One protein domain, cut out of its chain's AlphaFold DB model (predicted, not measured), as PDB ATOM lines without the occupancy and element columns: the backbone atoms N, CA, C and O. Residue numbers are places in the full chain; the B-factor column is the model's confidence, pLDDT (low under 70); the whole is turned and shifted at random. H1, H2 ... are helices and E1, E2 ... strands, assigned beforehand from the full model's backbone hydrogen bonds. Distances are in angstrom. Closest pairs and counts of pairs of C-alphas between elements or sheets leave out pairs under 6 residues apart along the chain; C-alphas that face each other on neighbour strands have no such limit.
ATOM      1  N   GLN A 106     -22.593  14.098  99.517       47.75
ATOM      2  CA  GLN A 106     -21.299  14.582 100.041       47.75
ATOM      3  C   GLN A 106     -20.118  14.149  99.146       47.75
ATOM      4  O   GLN A 106     -19.010  14.674  99.237       47.75
ATOM      5  N   TRP A 107     -20.380  13.206  98.245       42.34
ATOM      6  CA  TRP A 107     -19.537  12.740  97.160       42.34
ATOM      7  C   TRP A 107     -19.324  13.745  96.020       42.34
ATOM      8  O   TRP A 107     -18.270  13.733  95.386       42.34
ATOM      9  N   GLU A 108     -20.287  14.618  95.747       44.22
ATOM     10  CA  GLU A 108     -20.190  15.672  94.735       44.22
ATOM     11  C   GLU A 108     -19.292  16.817  95.224       44.22
ATOM     12  O   GLU A 108     -18.523  17.374  94.449       44.22
ATOM     13  N   ALA A 109     -19.254  17.073  96.536       45.75
ATOM     14  CA  ALA A 109     -18.399  18.108  97.122       45.75
ATOM     15  C   ALA A 109     -16.887  17.827  96.984       45.75
ATOM     16  O   ALA A 109     -16.099  18.771  96.962       45.75
ATOM     17  N   ILE A 110     -16.475  16.557  96.868       50.03
ATOM     18  CA  ILE A 110     -15.062  16.171  96.673       50.03
ATOM     19  C   ILE A 110     -14.750  15.898  95.201       50.03
ATOM     20  O   ILE A 110     -13.631  16.141  94.769       50.03
ATOM     21  N   ARG A 111     -15.727  15.434  94.408       47.94
ATOM     22  CA  ARG A 111     -15.531  15.254  92.959       47.94
ATOM     23  C   ARG A 111     -15.508  16.572  92.181       47.94
ATOM     24  O   ARG A 111     -14.932  16.600  91.102       47.94
ATOM     25  N   VAL A 112     -16.127  17.635  92.705       47.81
ATOM     26  CA  VAL A 112     -16.282  18.922  91.999       47.81
ATOM     27  C   VAL A 112     -15.290  19.994  92.476       47.81
ATOM     28  O   VAL A 112     -15.144  21.020  91.818       47.81
ATOM     29  N   ARG A 113     -14.563  19.783  93.581       49.53
ATOM     30  CA  ARG A 113     -13.556  20.752  94.042       49.53
ATOM     31  C   ARG A 113     -12.185  20.441  93.457       49.53
ATOM     32  O   ARG A 113     -11.658  19.358  93.678       49.53
ATOM     33  N   GLU A 114     -11.691  21.427  92.704       54.00
ATOM     34  CA  GLU A 114     -10.341  21.623  92.168       54.00
ATOM     35  C   GLU A 114      -9.338  20.567  92.639       54.00
ATOM     36  O   GLU A 114      -8.779  20.649  93.733       54.00
ATOM     37  N   ILE A 115      -9.096  19.575  91.780       64.31
ATOM     38  CA  ILE A 115      -7.824  18.866  91.815       64.31
ATOM     39  C   ILE A 115      -6.789  19.937  91.482       64.31
ATOM     40  O   ILE A 115      -6.658  20.331  90.323       64.31
ATOM     41  N   ASP A 116      -6.135  20.469  92.511       71.62
ATOM     42  CA  ASP A 116      -4.967  21.322  92.339       71.62
ATOM     43  C   ASP A 116      -3.972  20.545  91.454       71.62
ATOM     44  O   ASP A 116      -3.634  19.408  91.802       71.62
ATOM     45  N   PRO A 117      -3.532  21.091  90.303       82.69
ATOM     46  CA  PRO A 117      -2.592  20.413  89.407       82.69
ATOM     47  C   PRO A 117      -1.287  20.001  90.096       82.69
ATOM     48  O   PRO A 117      -0.644  19.040  89.677       82.69
ATOM     49  N   HIS A 118      -0.917  20.708  91.165       85.38
ATOM     50  CA  HIS A 118       0.260  20.451  91.993       85.38
ATOM     51  C   HIS A 118      -0.096  19.764  93.321       85.38
ATOM     52  O   HIS A 118       0.750  19.627  94.207       85.38
ATOM     53  N   GLY A 119      -1.355  19.365  93.486       88.50
ATOM     54  CA  GLY A 119      -1.864  18.690  94.665       88.50
ATOM     55  C   GLY A 119      -1.657  17.177  94.661       88.50
ATOM     56  O   GLY A 119      -1.215  16.568  93.688       88.50
ATOM     57  N   PHE A 120      -2.017  16.542  95.775       88.75
ATOM     58  CA  PHE A 120      -2.003  15.085  95.913       88.75
ATOM     59  C   PHE A 120      -3.087  14.597  96.878       88.75
ATOM     60  O   PHE A 120      -3.638  15.358  97.675       88.75
ATOM     61  N   PHE A 121      -3.393  13.300  96.824       90.62
ATOM     62  CA  PHE A 121      -4.272  12.649  97.793       90.62
ATOM     63  C   PHE A 121      -3.464  11.879  98.826       90.62
ATOM     64  O   PHE A 121      -2.494  11.212  98.485       90.62
ATOM     65  N   HIS A 122      -3.911  11.922 100.075       90.44
ATOM     66  CA  HIS A 122      -3.318  11.172 101.171       90.44
ATOM     67  C   HIS A 122      -4.421  10.587 102.050       90.44
ATOM     68  O   HIS A 122      -5.355  11.289 102.438       90.44
ATOM     69  N   LEU A 123      -4.321   9.294 102.338       93.12
ATOM     70  CA  LEU A 123      -5.132   8.635 103.349       93.12
ATOM     71  C   LEU A 123      -4.359   8.707 104.668       93.12
ATOM     72  O   LEU A 123      -3.265   8.152 104.742       93.12
ATOM     73  N   GLY A 124      -4.897   9.447 105.639       93.06
ATOM     74  CA  GLY A 124      -4.317   9.532 106.979       93.06
ATOM     75  C   GLY A 124      -4.628   8.282 107.796       93.06
ATOM     76  O   GLY A 124      -5.642   7.632 107.547       93.06
ATOM     77  N   ASP A 125      -3.793   7.993 108.794       93.12
ATOM     78  CA  ASP A 125      -3.940   6.889 109.760       93.12
ATOM     79  C   ASP A 125      -5.226   6.968 110.602       93.12
ATOM     80  O   ASP A 125      -5.657   5.992 111.209       93.12
ATOM     81  N   ASP A 126      -5.878   8.123 110.581       94.31
ATOM     82  CA  ASP A 126      -7.196   8.379 111.145       94.31
ATOM     83  C   ASP A 126      -8.365   7.980 110.227       94.31
ATOM     84  O   ASP A 126      -9.520   8.215 110.570       94.31
ATOM     85  N   GLY A 127      -8.099   7.402 109.052       95.50
ATOM     86  CA  GLY A 127      -9.124   6.960 108.103       95.50
ATOM     87  C   GLY A 127      -9.744   8.089 107.279       95.50
ATOM     88  O   GLY A 127     -10.761   7.887 106.603       95.50
ATOM     89  N   VAL A 128      -9.162   9.291 107.316       95.31
ATOM     90  CA  VAL A 128      -9.636  10.437 106.537       95.31
ATOM     91  C   VAL A 128      -8.766  10.616 105.299       95.31
ATOM     92  O   VAL A 128      -7.563  10.887 105.367       95.31
ATOM     93  N   ARG A 129      -9.398  10.521 104.129       94.06
ATOM     94  CA  ARG A 129      -8.765  10.829 102.849       94.06
ATOM     95  C   ARG A 129      -8.778  12.329 102.618       94.06
ATOM     96  O   ARG A 129      -9.837  12.947 102.588       94.06
ATOM     97  N   ARG A 130      -7.608  12.911 102.408       92.75
ATOM     98  CA  ARG A 130      -7.404  14.345 102.210       92.75
ATOM     99  C   ARG A 130      -6.836  14.608 100.827       92.75
ATOM    100  O   ARG A 130      -6.020  13.839 100.328       92.75
ATOM    101  N   SER A 131      -7.293  15.690 100.218       92.75
ATOM    102  CA  SER A 131      -6.683  16.302  99.048       92.75
ATOM    103  C   SER A 131      -5.889  17.504  99.529       92.75
ATOM    104  O   SER A 131      -6.435  18.386 100.194       92.75
ATOM    105  N   PHE A 132      -4.600  17.500  99.236       90.31
ATOM    106  CA  PHE A 132      -3.684  18.590  99.509       90.31
ATOM    107  C   PHE A 132      -3.475  19.392  98.230       90.31
ATOM    108  O   PHE A 132      -3.297  18.792  97.175       90.31
ATOM    109  N   GLY A 133      -3.481  20.720  98.325       90.50
ATOM    110  CA  GLY A 133      -3.011  21.595  97.248       90.50
ATOM    111  C   GLY A 133      -1.481  21.674  97.195       90.50
ATOM    112  O   GLY A 133      -0.797  21.164  98.089       90.50
ATOM    113  N   GLY A 134      -0.931  22.372  96.199       87.06
ATOM    114  CA  GLY A 134       0.520  22.535  96.016       87.06
ATOM    115  C   GLY A 134       1.222  23.237  97.187       87.06
ATOM    116  O   GLY A 134       2.400  23.011  97.454       87.06
ATOM    117  N   ASN A 135       0.480  24.025  97.970       87.69
ATOM    118  CA  ASN A 135       0.955  24.654  99.208       87.69
ATOM    119  C   ASN A 135       0.881  23.736 100.447       87.69
ATOM    120  O   ASN A 135       0.995  24.225 101.576       87.69
ATOM    121  N   LYS A 136       0.640  22.431 100.257       86.12
ATOM    122  CA  LYS A 136       0.501  21.416 101.316       86.12
ATOM    123  C   LYS A 136      -0.633  21.702 102.313       86.12
ATOM    124  O   LYS A 136      -0.617  21.185 103.432       86.12
ATOM    125  N   LYS A 137      -1.642  22.493 101.935       90.00
ATOM    126  CA  LYS A 137      -2.871  22.667 102.727       90.00
ATOM    127  C   LYS A 137      -3.962  21.729 102.237       90.00
ATOM    128  O   LYS A 137      -4.079  21.488 101.038       90.00
ATOM    129  N   VAL A 138      -4.780  21.237 103.163       91.31
ATOM    130  CA  VAL A 138      -5.960  20.438 102.829       91.31
ATOM    131  C   VAL A 138      -6.972  21.337 102.116       91.31
ATOM    132  O   VAL A 138      -7.410  22.338 102.677       91.31
ATOM    133  N   VAL A 139      -7.337  20.988 100.883       92.19
ATOM    134  CA  VAL A 139      -8.350  21.698 100.075       92.19
ATOM    135  C   VAL A 139      -9.695  20.971 100.078       92.19
ATOM    136  O   VAL A 139     -10.755  21.589  99.955       92.19
ATOM    137  N   ALA A 140      -9.665  19.656 100.292       92.31
ATOM    138  CA  ALA A 140     -10.841  18.819 100.479       92.31
ATOM    139  C   ALA A 140     -10.498  17.611 101.357       92.31
ATOM    140  O   ALA A 140      -9.359  17.149 101.383       92.31
ATOM    141  N   TYR A 141     -11.490  17.066 102.051       94.25
ATOM    142  CA  TYR A 141     -11.328  15.848 102.837       94.25
ATOM    143  C   TYR A 141     -12.575  14.977 102.761       94.25
ATOM    144  O   TYR A 141     -13.673  15.445 102.455       94.25
ATOM    145  N   ARG A 142     -12.396  13.701 103.091       94.81
ATOM    146  CA  ARG A 142     -13.444  12.700 103.150       94.81
ATOM    147  C   ARG A 142     -13.192  11.720 104.278       94.81
ATOM    148  O   ARG A 142     -12.163  11.056 104.314       94.81
ATOM    149  N   ARG A 143     -14.181  11.579 105.149       96.19
ATOM    150  CA  ARG A 143     -14.207  10.529 106.165       96.19
ATOM    151  C   ARG A 143     -14.619   9.224 105.499       96.19
ATOM    152  O   ARG A 143     -15.671   9.191 104.855       96.19
ATOM    153  N   LEU A 144     -13.783   8.199 105.603       96.62
ATOM    154  CA  LEU A 144     -14.035   6.901 104.991       96.62
ATOM    155  C   LEU A 144     -14.482   5.898 106.049       96.62
ATOM    156  O   LEU A 144     -13.967   5.882 107.162       96.62
ATOM    157  N   SER A 145     -15.433   5.049 105.680       97.88
ATOM    158  CA  SER A 145     -15.757   3.851 106.457       97.88
ATOM    159  C   SER A 145     -14.655   2.783 106.323       97.88
ATOM    160  O   SER A 145     -13.910   2.802 105.337       97.88
ATOM    161  N   ASP A 194     -15.270   8.543 112.829       96.81
ATOM    162  CA  ASP A 194     -15.015   8.848 114.241       96.81
ATOM    163  C   ASP A 194     -14.231  10.162 114.416       96.81
ATOM    164  O   ASP A 194     -14.266  10.776 115.486       96.81
ATOM    165  N   VAL A 195     -13.599  10.666 113.346       93.88
ATOM    166  CA  VAL A 195     -12.995  12.004 113.318       93.88
ATOM    167  C   VAL A 195     -14.104  13.053 113.245       93.88
ATOM    168  O   VAL A 195     -14.749  13.276 112.209       93.88
ATOM    169  N   THR A 196     -14.357  13.677 114.392       93.19
ATOM    170  CA  THR A 196     -15.456  14.632 114.589       93.19
ATOM    171  C   THR A 196     -14.987  16.069 114.768       93.19
ATOM    172  O   THR A 196     -15.757  16.971 114.439       93.19
ATOM    173  N   ASP A 197     -13.752  16.294 115.227       93.06
ATOM    174  CA  ASP A 197     -13.188  17.637 115.342       93.06
ATOM    175  C   ASP A 197     -12.934  18.218 113.938       93.06
ATOM    176  O   ASP A 197     -12.155  17.656 113.161       93.06
ATOM    177  N   PRO A 198     -13.569  19.348 113.575       90.69
ATOM    178  CA  PRO A 198     -13.291  20.022 112.314       90.69
ATOM    179  C   PRO A 198     -11.816  20.390 112.132       90.69
ATOM    180  O   PRO A 198     -11.343  20.428 110.994       90.69
ATOM    181  N   MET A 199     -11.085  20.661 113.215       91.19
ATOM    182  CA  MET A 199      -9.669  21.016 113.139       91.19
ATOM    183  C   MET A 199      -8.824  19.851 112.635       91.19
ATOM    184  O   MET A 199      -8.007  20.065 111.744       91.19
ATOM    185  N   ASP A 200      -9.088  18.629 113.091       90.25
ATOM    186  CA  ASP A 200      -8.360  17.434 112.650       90.25
ATOM    187  C   ASP A 200      -8.580  17.147 111.154       90.25
ATOM    188  O   ASP A 200      -7.710  16.609 110.466       90.25
ATOM    189  N   LEU A 201      -9.726  17.553 110.599       91.06
ATOM    190  CA  LEU A 201     -10.047  17.356 109.183       91.06
ATOM    191  C   LEU A 201      -9.216  18.274 108.270       91.06
ATOM    192  O   LEU A 201      -8.722  17.819 107.234       91.06
ATOM    193  N   TRP A 202      -9.034  19.537 108.661       90.06
ATOM    194  CA  TRP A 202      -8.342  20.562 107.861       90.06
ATOM    195  C   TRP A 202      -6.858  20.723 108.197       90.06
ATOM    196  O   TRP A 202      -6.060  21.079 107.327       90.06
ATOM    197  N   TYR A 203      -6.481  20.475 109.447       87.94
ATOM    198  CA  TYR A 203      -5.147  20.713 109.977       87.94
ATOM    199  C   TYR A 203      -4.573  19.399 110.481       87.94
ATOM    200  O   TYR A 203      -4.606  19.087 111.666       87.94
ATOM    201  N   THR A 204      -4.011  18.623 109.555       80.00
ATOM    202  CA  THR A 204      -3.262  17.429 109.937       80.00
ATOM    203  C   THR A 204      -2.065  17.826 110.786       80.00
ATOM    204  O   THR A 204      -1.332  18.767 110.444       80.00
ATOM    205  N   SER A 205      -1.867  17.087 111.880       79.44
ATOM    206  CA  SER A 205      -0.631  17.149 112.654       79.44
ATOM    207  C   SER A 205       0.561  16.916 111.717       79.44
ATOM    208  O   SER A 205       0.428  16.210 110.714       79.44
ATOM    209  N   GLU A 206       1.731  17.493 112.005       74.38
ATOM    210  CA  GLU A 206       2.933  17.222 111.195       74.38
ATOM    211  C   GLU A 206       3.236  15.721 111.126       74.38
ATOM    212  O   GLU A 206       3.618  15.213 110.077       74.38
ATOM    213  N   THR A 207       2.944  14.994 112.204       71.06
ATOM    214  CA  THR A 207       3.039  13.534 112.299       71.06
ATOM    215  C   THR A 207       1.944  12.771 111.551       71.06
ATOM    216  O   THR A 207       2.001  11.555 111.492       71.06
ATOM    217  N   SER A 208       0.942  13.429 110.981       70.62
ATOM    218  CA  SER A 208      -0.079  12.796 110.129       70.62
ATOM    219  C   SER A 208       0.031  13.269 108.680       70.62
ATOM    220  O   SER A 208      -0.825  12.959 107.857       70.62
ATOM    221  N   ARG A 209       1.049  14.075 108.354       73.38
ATOM    222  CA  ARG A 209       1.372  14.430 106.971       73.38
ATOM    223  C   ARG A 209       2.278  13.355 106.380       73.38
ATOM    224  O   ARG A 209       3.051  12.743 107.117       73.38
ATOM    225  N   PRO A 210       2.230  13.138 105.056       69.50
ATOM    226  CA  PRO A 210       3.245  12.327 104.413       69.50
ATOM    227  C   PRO A 210       4.626  12.882 104.769       69.50
ATOM    228  O   PRO A 210       4.887  14.068 104.588       69.50
ATOM    229  N   ALA A 211       5.499  12.012 105.279       65.44
ATOM    230  CA  ALA A 211       6.857  12.372 105.695       65.44
ATOM    231  C   ALA A 211       7.726  12.895 104.535       65.44
ATOM    232  O   ALA A 211       8.807  13.433 104.754       65.44
ATOM    233  N   TRP A 212       7.265  12.718 103.296       61.19
ATOM    234  CA  TRP A 212       7.942  13.193 102.107       61.19
ATOM    235  C   TRP A 212       7.444  14.584 101.722       61.19
ATOM    236  O   TRP A 212       6.290  14.770 101.331       61.19
ATOM    237  N   GLU A 213       8.348  15.557 101.783       55.06
ATOM    238  CA  GLU A 213       8.211  16.763 100.983       55.06
ATOM    239  C   GLU A 213       8.669  16.425  99.562       55.06
ATOM    240  O   GLU A 213       9.792  15.930  99.413       55.06
ATOM    241  N   PRO A 214       7.863  16.673  98.512       49.31
ATOM    242  CA  PRO A 214       8.417  16.671  97.171       49.31
ATOM    243  C   PRO A 214       9.635  17.595  97.138       49.31
ATOM    244  O   PRO A 214       9.561  18.679  97.728       49.31
ATOM    245  N   PRO A 215      10.749  17.190  96.498       47.56
ATOM    246  CA  PRO A 215      11.881  18.073  96.291       47.56
ATOM    247  C   PRO A 215      11.374  19.406  95.745       47.56
ATOM    248  O   PRO A 215      10.641  19.430  94.755       47.56
TER     249      PRO A 215
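What this domain is: This is residues 106 to 145 and 194 to 215 of the 278 residues of an uncharacterized protein of Rasamsonia emersonii CBS 393.64 (UniProt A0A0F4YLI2). With little regular structure, this is a small three-stranded sheet, E1 E2 E3, an antiparallel meander, each strand beside the one before; short helices H1 and H2 graze it, and residues 203 to 215 trail without a named element. The 62 printed residues, 24 in named elements, run H1 E1 E2 E3 H2: mixed class, compact, radius of gyration of the C-alphas 11.3 A, spans 33 by 27 by 18 A.

Where its parts are: Find E1, residues 120 to 123, 10.3 A, from C-alpha 120 at (-2.003, 15.085, 95.913). E2 is 128 to 132, 12.3 A; E3 138 to 143, 13.3 A; H1 108 to 111, 5.0 A; H2 198 to 202, 6.7 A, ending at C-alpha 202, (-8.342, 20.562, 107.861).

How they stand to each other: Inner strand E2 forms hairpins with E1 and E3, each at 164 degrees; look for N 122 and O 130, 2.9 A, and N 142 and O 129, 2.7 A, within hydrogen-bond range. H1 only grazes the sheet; C-alphas Ile 110 and Ala 140 of E3, their closest, are 6.3 A apart. H2 only grazes it too, closest to E3 at C-alphas Trp 202 and Val 138, 5.6 A. H2's O i to N i+4 pair is within range; H1 is too short for one.

The domain as a whole: The farthest C-alphas, Asp 194 and Pro 215, are 33.6 A apart. Residues 146 to 193 are cut out, leaving 9.3 A between C-alphas 145 and 194. Of the links printed whole, none is long. Residues 106 to 115 and 210 to 215 have pLDDT under 70.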